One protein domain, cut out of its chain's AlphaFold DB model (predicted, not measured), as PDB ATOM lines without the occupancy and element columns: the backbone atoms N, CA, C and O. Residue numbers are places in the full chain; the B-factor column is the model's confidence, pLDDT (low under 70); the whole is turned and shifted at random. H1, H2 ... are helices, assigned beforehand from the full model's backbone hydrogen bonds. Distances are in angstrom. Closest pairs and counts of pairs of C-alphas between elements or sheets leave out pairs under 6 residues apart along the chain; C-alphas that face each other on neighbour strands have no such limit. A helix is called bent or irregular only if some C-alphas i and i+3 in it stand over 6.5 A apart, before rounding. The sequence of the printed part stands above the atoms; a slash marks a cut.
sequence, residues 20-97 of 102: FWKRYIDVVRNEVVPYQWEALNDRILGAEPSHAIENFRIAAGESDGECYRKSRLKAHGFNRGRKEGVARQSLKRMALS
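AT A GLANCE: This is residues 20 to 97 of the 102 residues of an uncharacterized protein of Geobacillus sp. CAMR5420 (UniProt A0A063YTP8). A long bent helical arm, H1, reaches away from a loose cluster of three shorter helices, with H2 in the middle, H4 meeting it at a corner where residues 87 to 91 of H4 come near Ala 59 of H2, and H3 near H2. Residues 20 to 34 of H1 stick out free, and so do residues 72 to 77, of which 72 to 75 belong to H3. The printed part has 78 residues with four named helices, H1 to H4 in chain order, and no named strand; its class is all helix. It is loose, with a radius of gyration of the C-alphas of 16.6 A and spans of 50 by 35 by 21 A.

IN THESE COORDINATES: H1, residues 20 to 40, begins at C-alpha 20 (277.411, 124.406, 317.713). By its hydrogen bonds it was assigned as one helix, but it is bent: C-alphas 30 and 33 are 6.7 A apart. Its arms are H1a, residues 20 to 30, 16.2 A long, and H1b, residues 33 to 40, 10.4 A. H2 is residues 52 to 60, 12.8 A, and H3 residues 68 to 75, 10.6 A. H4, residues 85 to 97, 18.9 A, ends at C-alpha 97 (295.209, 142.008, 291.768).

HOW THE PARTS SIT: H1a and H1b stand at a steep tilt of 43 degrees. H1a is apart from H2, H3 and H4. H1b and H2 are close but not clearly touching; their closest C-alphas, Leu 40 and Ala 52, are 5.4 A apart, and they run the same way at a steep tilt of 62 degrees. H2 and H3 are close but not clearly touching, about perpendicular at 88 degrees, with the closest C-alphas, Asn 55 and Tyr 68, 6.9 A apart. H4 touches H2 with residues 87 to 91 alone, about perpendicular at 81 degrees; the closest C-alphas are Ala 59 and Arg 88, 6.4 A. H3 and H4 are apart. Every O i to N i+4 pair is within hydrogen-bond range in H1b, H2, H3 and H4, and 6 of 7 in H1a.

THE WHOLE: The C-alphas of Phe 20 and Gly 81, the two farthest apart, are 50.4 A apart. The printed part has no cut. The link from H1 to H2, 11 residues, is long. Mean pLDDT of the printed part is 83.2, and residues 79 to 97 are under 70.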
ATOM      1  N   PHE A  20     277.294 125.587 318.557       96.12
ATOM      2  CA  PHE A  20     277.411 124.406 317.713       96.12
ATOM      3  C   PHE A  20     278.451 124.648 316.615       96.12
ATOM      4  O   PHE A  20     279.462 123.949 316.562       96.12
ATOM      5  N   TRP A  21     278.277 125.698 315.811       97.25
ATOM      6  CA  TRP A  21     279.204 126.034 314.730       97.25
ATOM      7  C   TRP A  21     280.517 126.610 315.229       97.25
ATOM      8  O   TRP A  21     281.562 126.326 314.640       97.25
ATOM      9  N   LYS A  22     280.501 127.361 316.338       96.31
ATOM     10  CA  LYS A  22     281.732 127.890 316.933       96.31
ATOM     11  C   LYS A  22     282.752 126.785 317.211       96.31
ATOM     12  O   LYS A  22     283.914 126.952 316.864       96.31
ATOM     13  N   ARG A  23     282.315 125.634 317.735       96.12
ATOM     14  CA  ARG A  23     283.200 124.484 317.973       96.12
ATOM     15  C   ARG A  23     283.907 124.023 316.694       96.12
ATOM     16  O   ARG A  23     285.111 123.800 316.719       96.12
ATOM     17  N   TYR A  24     283.180 123.886 315.586       97.56
ATOM     18  CA  TYR A  24     283.771 123.466 314.311       97.56
ATOM     19  C   TYR A  24     284.701 124.530 313.729       97.56
ATOM     20  O   TYR A  24     285.777 124.194 313.244       97.56
ATOM     21  N   ILE A  25     284.320 125.806 313.818       96.88
ATOM     22  CA  ILE A  25     285.166 126.926 313.385       96.88
ATOM     23  C   ILE A  25     286.482 126.930 314.164       96.88
ATOM     24  O   ILE A  25     287.539 127.120 313.566       96.88
ATOM     25  N   ASP A  26     286.430 126.699 315.474       96.81
ATOM     26  CA  ASP A  26     287.620 126.681 316.318       96.81
ATOM     27  C   ASP A  26     288.524 125.479 315.986       96.81
ATOM     28  O   ASP A  26     289.732 125.660 315.875       96.81
ATOM     29  N   VAL A  27     287.967 124.294 315.701       98.19
ATOM     30  CA  VAL A  27     288.751 123.143 315.197       98.19
ATOM     31  C   VAL A  27     289.406 123.462 313.854       98.19
ATOM     32  O   VAL A  27     290.593 123.204 313.661       98.19
ATOM     33  N   VAL A  28     288.660 124.049 312.917       98.12
ATOM     34  CA  VAL A  28     289.216 124.410 311.608       98.12
ATOM     35  C   VAL A  28     290.352 125.417 311.764       98.12
ATOM     36  O   VAL A  28     291.406 125.250 311.155       98.12
ATOM     37  N   ARG A  29     290.154 126.443 312.595       97.62
ATOM     38  CA  ARG A  29     291.140 127.500 312.828       97.62
ATOM     39  C   ARG A  29     292.402 126.973 313.505       97.62
ATOM     40  O   ARG A  29     293.490 127.360 313.095       97.62
ATOM     41  N   ASN A  30     292.249 126.153 314.540       98.12
ATOM     42  CA  ASN A  30     293.353 125.800 315.428       98.12
ATOM     43  C   ASN A  30     294.082 124.522 314.998       98.12
ATOM     44  O   ASN A  30     295.264 124.398 315.284       98.12
ATOM     45  N   GLU A  31     293.410 123.610 314.292       97.94
ATOM     46  CA  GLU A  31     293.981 122.304 313.930       97.94
ATOM     47  C   GLU A  31     294.096 122.138 312.412       97.94
ATOM     48  O   GLU A  31     295.173 121.879 311.877       97.94
ATOM     49  N   VAL A  32     292.984 122.323 311.688       98.19
ATOM     50  CA  VAL A  32     292.924 121.976 310.258       98.19
ATOM     51  C   VAL A  32     293.776 122.919 309.418       98.19
ATOM     52  O   VAL A  32     294.575 122.453 308.612       98.19
ATOM     53  N   VAL A  33     293.620 124.236 309.579       98.38
ATOM     54  CA  VAL A  33     294.379 125.218 308.789       98.38
ATOM     55  C   VAL A  33     295.890 125.090 309.033       98.38
ATOM     56  O   VAL A  33     296.612 125.009 308.039       98.38
ATOM     57  N   PRO A  34     296.389 125.000 310.285       98.31
ATOM     58  CA  PRO A  34     297.814 124.785 310.534       98.31
ATOM     59  C   PRO A  34     298.346 123.493 309.913       98.31
ATOM     60  O   PRO A  34     299.337 123.531 309.190       98.31
ATOM     61  N   TYR A  35     297.656 122.365 310.107       97.88
ATOM     62  CA  TYR A  35     298.076 121.096 309.514       97.88
ATOM     63  C   TYR A  35     298.135 121.169 307.981       97.88
ATOM     64  O   TYR A  35     299.117 120.759 307.367       97.88
ATOM     65  N   GLN A  36     297.100 121.725 307.343       98.19
ATOM     66  CA  GLN A  36     297.056 121.848 305.884       98.19
ATOM     67  C   GLN A  36     298.145 122.781 305.356       98.19
ATOM     68  O   GLN A  36     298.713 122.517 304.300       98.19
ATOM     69  N   TRP A  37     298.475 123.849 306.083       97.88
ATOM     70  CA  TRP A  37     299.578 124.728 305.708       97.88
ATOM     71  C   TRP A  37     300.920 123.990 305.694       97.88
ATOM     72  O   TRP A  37     301.665 124.103 304.717       97.88
ATOM     73  N   GLU A  38     301.207 123.192 306.722       98.19
ATOM     74  CA  GLU A  38     302.426 122.376 306.774       98.19
ATOM     75  C   GLU A  38     302.445 121.313 305.665       98.19
ATOM     76  O   GLU A  38     303.477 121.116 305.021       98.19
ATOM     77  N   ALA A  39     301.299 120.690 305.369       97.44
ATOM     78  CA  ALA A  39     301.164 119.721 304.280       97.44
ATOM     79  C   ALA A  39     301.403 120.350 302.895       97.44
ATOM     80  O   ALA A  39     302.116 119.788 302.070       97.44
ATOM     81  N   LEU A  40     300.844 121.538 302.635       97.38
ATOM     82  CA  LEU A  40     301.015 122.265 301.368       97.38
ATOM     83  C   LEU A  40     302.452 122.761 301.148       97.38
ATOM     84  O   LEU A  40     302.845 123.010 300.004       97.38
ATOM     85  N   ASN A  41     303.208 122.930 302.236       97.38
ATOM     86  CA  ASN A  41     304.627 123.280 302.228       97.38
ATOM     87  C   ASN A  41     305.552 122.053 302.319       97.38
ATOM     88  O   ASN A  41     306.756 122.240 302.465       97.38
ATOM     89  N   ASP A  42     305.015 120.832 302.238       97.06
ATOM     90  CA  ASP A  42     305.768 119.572 302.289       97.06
ATOM     91  C   ASP A  42     306.602 119.386 303.578       97.06
ATOM     92  O   ASP A  42     307.658 118.756 303.566       97.06
ATOM     93  N   ARG A  43     306.144 119.928 304.715       98.00
ATOM     94  CA  ARG A  43     306.877 119.901 306.001       98.00
ATOM     95  C   ARG A  43     306.477 118.758 306.935       98.00
ATOM     96  O   ARG A  43     307.056 118.606 308.009       98.00
ATOM     97  N   ILE A  44     305.495 117.947 306.547       97.25
ATOM     98  CA  ILE A  44     305.022 116.811 307.343       97.25
ATOM     99  C   ILE A  44     305.795 115.555 306.945       97.25
ATOM    100  O   ILE A  44     305.626 115.026 305.846       97.25
ATOM    101  N   LEU A  45     306.628 115.054 307.858       95.44
ATOM    102  CA  LEU A  45     307.425 113.852 307.629       95.44
ATOM    103  C   LEU A  45     306.527 112.623 307.423       95.44
ATOM    104  O   LEU A  45     305.643 112.344 308.229       95.44
ATOM    105  N   GLY A  46     306.782 111.868 306.353       93.31
ATOM    106  CA  GLY A  46     306.052 110.635 306.035       93.31
ATOM    107  C   GLY A  46     304.715 110.837 305.313       93.31
ATOM    108  O   GLY A  46     304.112 109.851 304.895       93.31
ATOM    109  N   ALA A  47     304.262 112.080 305.121       94.44
ATOM    110  CA  ALA A  47     303.145 112.379 304.229       94.44
ATOM    111  C   ALA A  47     303.602 112.379 302.757       94.44
ATOM    112  O   ALA A  47     304.756 112.687 302.458       94.44
ATOM    113  N   GLU A  48     302.698 112.052 301.823       93.56
ATOM    114  CA  GLU A  48     302.979 112.244 300.392       93.56
ATOM    115  C   GLU A  48     303.128 113.752 300.110       93.56
ATOM    116  O   GLU A  48     302.252 114.527 300.510       93.56
ATOM    117  N   PRO A  49     304.207 114.191 299.436       93.75
ATOM    118  CA  PRO A  49     304.435 115.604 299.176       93.75
ATOM    119  C   PRO A  49     303.383 116.171 298.212       93.75
ATOM    120  O   PRO A  49     303.046 115.587 297.179       93.75
ATOM    121  N   SER A  50     302.879 117.351 298.556       94.69
ATOM    122  CA  SER A  50     301.899 118.121 297.801       94.69
ATOM    123  C   SER A  50     302.544 118.934 296.678       94.69
ATOM    124  O   SER A  50     301.990 119.036 295.577       94.69
ATOM    125  N   HIS A  51     303.698 119.553 296.958       95.62
ATOM    126  CA  HIS A  51     304.374 120.530 296.102       95.62
ATOM    127  C   HIS A  51     303.519 121.749 295.719       95.62
ATOM    128  O   HIS A  51     303.836 122.463 294.766       95.62
ATOM    129  N   ALA A  52     302.406 122.008 296.411       95.06
ATOM    130  CA  ALA A  52     301.463 123.055 296.025       95.06
ATOM    131  C   ALA A  52     302.093 124.451 296.074       95.06
ATOM    132  O   ALA A  52     302.055 125.166 295.071       95.06
ATOM    133  N   ILE A  53     302.703 124.827 297.204       95.50
ATOM    134  CA  ILE A  53     303.364 126.134 297.344       95.50
ATOM    135  C   ILE A  53     304.595 126.217 296.438       95.50
ATOM    136  O   ILE A  53     304.808 127.229 295.775       95.50
ATOM    137  N   GLU A  54     305.352 125.129 296.321       94.94
ATOM    138  CA  GLU A  54     306.537 125.076 295.466       94.94
ATOM    139  C   GLU A  54     306.207 125.294 293.983       94.94
ATOM    140  O   GLU A  54     306.875 126.055 293.287       94.94
ATOM    141  N   ASN A  55     305.095 124.730 293.504       94.00
ATOM    142  CA  ASN A  55     304.605 124.979 292.150       94.00
ATOM    143  C   ASN A  55     304.317 126.467 291.895       94.00
ATOM    144  O   ASN A  55     304.523 126.941 290.775       94.00
ATOM    145  N   PHE A  56     303.827 127.198 292.903       94.00
ATOM    146  CA  PHE A  56     303.620 128.639 292.792       94.00
ATOM    147  C   PHE A  56     304.950 129.400 292.750       94.00
ATOM    148  O   PHE A  56     305.086 130.265 291.887       94.00
ATOM    149  N   ARG A  57     305.943 129.029 293.575       92.44
ATOM    150  CA  ARG A  57     307.294 129.626 293.537       92.44
ATOM    151  C   ARG A  57     307.973 129.436 292.183       92.44
ATOM    152  O   ARG A  57     308.434 130.409 291.590       92.44
ATOM    153  N   ILE A  58     307.938 128.221 291.633       91.00
ATOM    154  CA  ILE A  58     308.467 127.921 290.288       91.00
ATOM    155  C   ILE A  58     307.811 128.810 289.232       91.00
ATOM    156  O   ILE A  58     308.454 129.350 288.332       91.00
ATOM    157  N   ALA A  59     306.496 128.976 289.325       89.19
ATOM    158  CA  ALA A  59     305.755 129.729 288.332       89.19
ATOM    159  C   ALA A  59     305.890 131.259 288.504       89.19
ATOM    160  O   ALA A  59     305.738 131.986 287.517       89.19
ATOM    161  N   ALA A  60     306.223 131.732 289.712       90.56
ATOM    162  CA  ALA A  60     306.660 133.099 289.999       90.56
ATOM    163  C   ALA A  60     308.116 133.366 289.569       90.56
ATOM    164  O   ALA A  60     308.470 134.515 289.313       90.56
ATOM    165  N   GLY A  61     308.929 132.317 289.404       90.12
ATOM    166  CA  GLY A  61     310.361 132.418 289.111       90.12
ATOM    167  C   GLY A  61     311.232 132.594 290.357       90.12
ATOM    168  O   GLY A  61     312.355 133.066 290.242       90.12
ATOM    169  N   GLU A  62     310.710 132.243 291.534       91.81
ATOM    170  CA  GLU A  62     311.406 132.302 292.832       91.81
ATOM    171  C   GLU A  62     312.077 130.979 293.208       91.81
ATOM    172  O   GLU A  62     312.857 130.920 294.154       91.81
ATOM    173  N   SER A  63     311.752 129.909 292.485       93.12
ATOM    174  CA  SER A  63     312.384 128.605 292.624       93.12
ATOM    175  C   SER A  63     312.607 127.993 291.249       93.12
ATOM    176  O   SER A  63     311.830 128.227 290.317       93.12
ATOM    177  N   ASP A  64     313.667 127.208 291.130       88.69
ATOM    178  CA  ASP A  64     313.993 126.481 289.915       88.69
ATOM    179  C   ASP A  64     313.369 125.087 289.934       88.69
ATOM    180  O   ASP A  64     313.212 124.445 290.971       88.69
ATOM    181  N   GLY A  65     313.039 124.585 288.749       85.81
ATOM    182  CA  GLY A  65     312.539 123.229 288.578       85.81
ATOM    183  C   GLY A  65     311.266 123.163 287.754       85.81
ATOM    184  O   GLY A  65     310.796 124.135 287.161       85.81
ATOM    185  N   GLU A  66     310.714 121.958 287.673       86.50
ATOM    186  CA  GLU A  66     309.509 121.695 286.907       86.50
ATOM    187  C   GLU A  66     308.326 121.450 287.841       86.50
ATOM    188  O   GLU A  66     308.423 120.713 288.819       86.50
ATOM    189  N   CYS A  67     307.182 122.053 287.505       87.25
ATOM    190  CA  CYS A  67     305.930 121.824 288.217       87.25
ATOM    191  C   CYS A  67     305.684 120.319 288.400       87.25
ATOM    192  O   CYS A  67     305.636 119.581 287.411       87.25
ATOM    193  N   TYR A  68     305.440 119.894 289.640       87.25
ATOM    194  CA  TYR A  68     305.389 118.487 290.043       87.25
ATOM    195  C   TYR A  68     304.501 117.623 289.139       87.25
ATOM    196  O   TYR A  68     304.887 116.545 288.690       87.25
ATOM    197  N   ARG A  69     303.323 118.135 288.764       82.06
ATOM    198  CA  ARG A  69     302.412 117.435 287.848       82.06
ATOM    199  C   ARG A  69     303.028 117.192 286.467       82.06
ATOM    200  O   ARG A  69     302.747 116.163 285.863       82.06
ATOM    201  N   LYS A  70     303.795 118.139 285.915       80.50
ATOM    202  CA  LYS A  70     304.471 117.945 284.622       80.50
ATOM    203  C   LYS A  70     305.569 116.888 284.753       80.50
ATOM    204  O   LYS A  70     305.602 115.981 283.927       80.50
ATOM    205  N   SER A  71     306.371 116.956 285.815       82.62
ATOM    206  CA  SER A  71     307.414 115.967 286.115       82.62
ATOM    207  C   SER A  71     306.826 114.555 286.229       82.62
ATOM    208  O   SER A  71     307.296 113.633 285.566       82.62
ATOM    209  N   ARG A  72     305.711 114.397 286.959       84.69
ATOM    210  CA  ARG A  72     305.003 113.113 287.103       84.69
ATOM    211  C   ARG A  72     304.428 112.596 285.783       84.69
ATOM    212  O   ARG A  72     304.508 111.408 285.500       84.69
ATOM    213  N   LEU A  73     303.880 113.474 284.941       83.88
ATOM    214  CA  LEU A  73     303.387 113.077 283.617       83.88
ATOM    215  C   LEU A  73     304.518 112.580 282.707       83.88
ATOM    216  O   LEU A  73     304.348 111.557 282.048       83.88
ATOM    217  N   LYS A  74     305.677 113.249 282.711       83.06
ATOM    218  CA  LYS A  74     306.856 112.807 281.954       83.06
ATOM    219  C   LYS A  74     307.368 111.449 282.436       83.06
ATOM    220  O   LYS A  74     307.666 110.601 281.602       83.06
ATOM    221  N   ALA A  75     307.400 111.219 283.752       82.94
ATOM    222  CA  ALA A  75     307.786 109.930 284.335       82.94
ATOM    223  C   ALA A  75     306.874 108.770 283.889       82.94
ATOM    224  O   ALA A  75     307.327 107.638 283.768       82.94
ATOM    225  N   HIS A  76     305.608 109.060 283.573       85.50
ATOM    226  CA  HIS A  76     304.654 108.099 283.010       85.50
ATOM    227  C   HIS A  76     304.576 108.131 281.470       85.50
ATOM    228  O   HIS A  76     303.578 107.708 280.890       85.50
ATOM    229  N   GLY A  77     305.603 108.652 280.788       79.44
ATOM    230  CA  GLY A  77     305.698 108.643 279.322       79.44
ATOM    231  C   GLY A  77     304.777 109.638 278.609       79.44
ATOM    232  O   GLY A  77     304.631 109.586 277.390       79.44
ATOM    233  N   PHE A  78     304.155 110.566 279.339       74.62
ATOM    234  CA  PHE A  78     303.200 111.516 278.784       74.62
ATOM    235  C   PHE A  78     303.822 112.913 278.632       74.62
ATOM    236  O   PHE A  78     303.980 113.665 279.597       74.62
ATOM    237  N   ASN A  79     304.140 113.302 277.394       67.00
ATOM    238  CA  ASN A  79     304.776 114.585 277.091       67.00
ATOM    239  C   ASN A  79     303.743 115.605 276.572       67.00
ATOM    240  O   ASN A  79     303.429 115.657 275.384       67.00
ATOM    241  N   ARG A  80     303.162 116.423 277.464       62.22
ATOM    242  CA  ARG A  80     302.234 117.500 277.062       62.22
ATOM    243  C   ARG A  80     303.025 118.766 276.721       62.22
ATOM    244  O   ARG A  80     303.369 119.535 277.620       62.22
ATOM    245  N   GLY A  81     303.247 119.030 275.434       54.72
ATOM    246  CA  GLY A  81     303.789 120.300 274.941       54.72
ATOM    247  C   GLY A  81     302.812 121.460 275.171       54.72
ATOM    248  O   GLY A  81     302.054 121.828 274.280       54.72
ATOM    249  N   ARG A  82     302.771 122.032 276.381       54.66
ATOM    250  CA  ARG A  82     301.961 123.225 276.676       54.66
ATOM    251  C   ARG A  82     302.882 124.444 276.744       54.66
ATOM    252  O   ARG A  82     303.692 124.530 277.663       54.66
ATOM    253  N   LYS A  83     302.734 125.370 275.784       48.59
ATOM    254  CA  LYS A  83     303.511 126.619 275.680       48.59
ATOM    255  C   LYS A  83     303.536 127.356 277.027       48.59
ATOM    256  O   LYS A  83     302.488 127.673 277.588       48.59
ATOM    257  N   GLU A  84     304.732 127.620 277.540       52.94
ATOM    258  CA  GLU A  84     305.007 128.123 278.897       52.94
ATOM    259  C   GLU A  84     304.456 129.533 279.196       52.94
ATOM    260  O   GLU A  84     304.433 129.965 280.347       52.94
ATOM    261  N   GLY A  85     303.938 130.241 278.187       49.34
ATOM    262  CA  GLY A  85     303.477 131.628 278.311       49.34
ATOM    263  C   GLY A  85     302.175 131.841 279.097       49.34
ATOM    264  O   GLY A  85     301.980 132.919 279.653       49.34
ATOM    265  N   VAL A  86     301.293 130.840 279.191       55.66
ATOM    266  CA  VAL A  86     299.946 131.035 279.778       55.66
ATOM    267  C   VAL A  86     299.977 131.063 281.313       55.66
ATOM    268  O   VAL A  86     299.284 131.867 281.927       55.66
ATOM    269  N   ALA A  87     300.814 130.236 281.951       53.53
ATOM    270  CA  ALA A  87     300.914 130.192 283.416       53.53
ATOM    271  C   ALA A  87     301.541 131.476 283.994       53.53
ATOM    272  O   ALA A  87     301.046 132.011 284.986       53.53
ATOM    273  N   ARG A  88     302.564 132.020 283.315       54.56
ATOM    274  CA  ARG A  88     303.213 133.290 283.686       54.56
ATOM    275  C   ARG A  88     302.240 134.476 283.634       54.56
ATOM    276  O   ARG A  88     302.293 135.345 284.501       54.56
ATOM    277  N   GLN A  89     301.330 134.515 282.655       52.91
ATOM    278  CA  GLN A  89     300.321 135.579 282.556       52.91
ATOM    279  C   GLN A  89     299.253 135.493 283.651       52.91
ATOM    280  O   GLN A  89     298.874 136.527 284.205       52.91
ATOM    281  N   SER A  90     298.790 134.290 283.993       53.50
ATOM    282  CA  SER A  90     297.782 134.113 285.044       53.50
ATOM    283  C   SER A  90     298.312 134.492 286.429       53.50
ATOM    284  O   SER A  90     297.592 135.124 287.195       53.50
ATOM    285  N   LEU A  91     299.580 134.190 286.732       53.34
ATOM    286  CA  LEU A  91     300.198 134.553 288.013       53.34
ATOM    287  C   LEU A  91     300.563 136.030 288.110       53.34
ATOM    288  O   LEU A  91     300.289 136.638 289.139       53.34
ATOM    289  N   LYS A  92     301.052 136.646 287.022       55.00
ATOM    290  CA  LYS A  92     301.197 138.110 286.963       55.00
ATOM    291  C   LYS A  92     299.863 138.811 287.212       55.00
ATOM    292  O   LYS A  92     299.823 139.791 287.944       55.00
ATOM    293  N   ARG A  93     298.757 138.295 286.663       50.94
ATOM    294  CA  ARG A  93     297.413 138.830 286.939       50.94
ATOM    295  C   ARG A  93     296.962 138.616 288.385       50.94
ATOM    296  O   ARG A  93     296.284 139.484 288.919       50.94
ATOM    297  N   MET A  94     297.342 137.506 289.016       54.59
ATOM    298  CA  MET A  94     296.989 137.230 290.411       54.59
ATOM    299  C   MET A  94     297.767 138.137 291.379       54.59
ATOM    300  O   MET A  94     297.139 138.796 292.205       54.59
ATOM    301  N   ALA A  95     299.086 138.272 291.193       55.25
ATOM    302  CA  ALA A  95     299.960 139.148 291.983       55.25
ATOM    303  C   ALA A  95     299.647 140.646 291.804       55.25
ATOM    304  O   ALA A  95     299.749 141.418 292.748       55.25
ATOM    305  N   LEU A  96     299.205 141.069 290.614       50.78
ATOM    306  CA  LEU A  96     298.791 142.458 290.373       50.78
ATOM    307  C   LEU A  96     297.400 142.788 290.941       50.78
ATOM    308  O   LEU A  96     297.061 143.961 291.058       50.78
ATOM    309  N   SER A  97     296.579 141.785 291.275       45.84
ATOM    310  CA  SER A  97     295.209 142.008 291.768       45.84
ATOM    311  C   SER A  97     295.106 142.178 293.285       45.84
ATOM    312  O   SER A  97     294.097 142.680 293.770       45.84
TER     313      SER A  97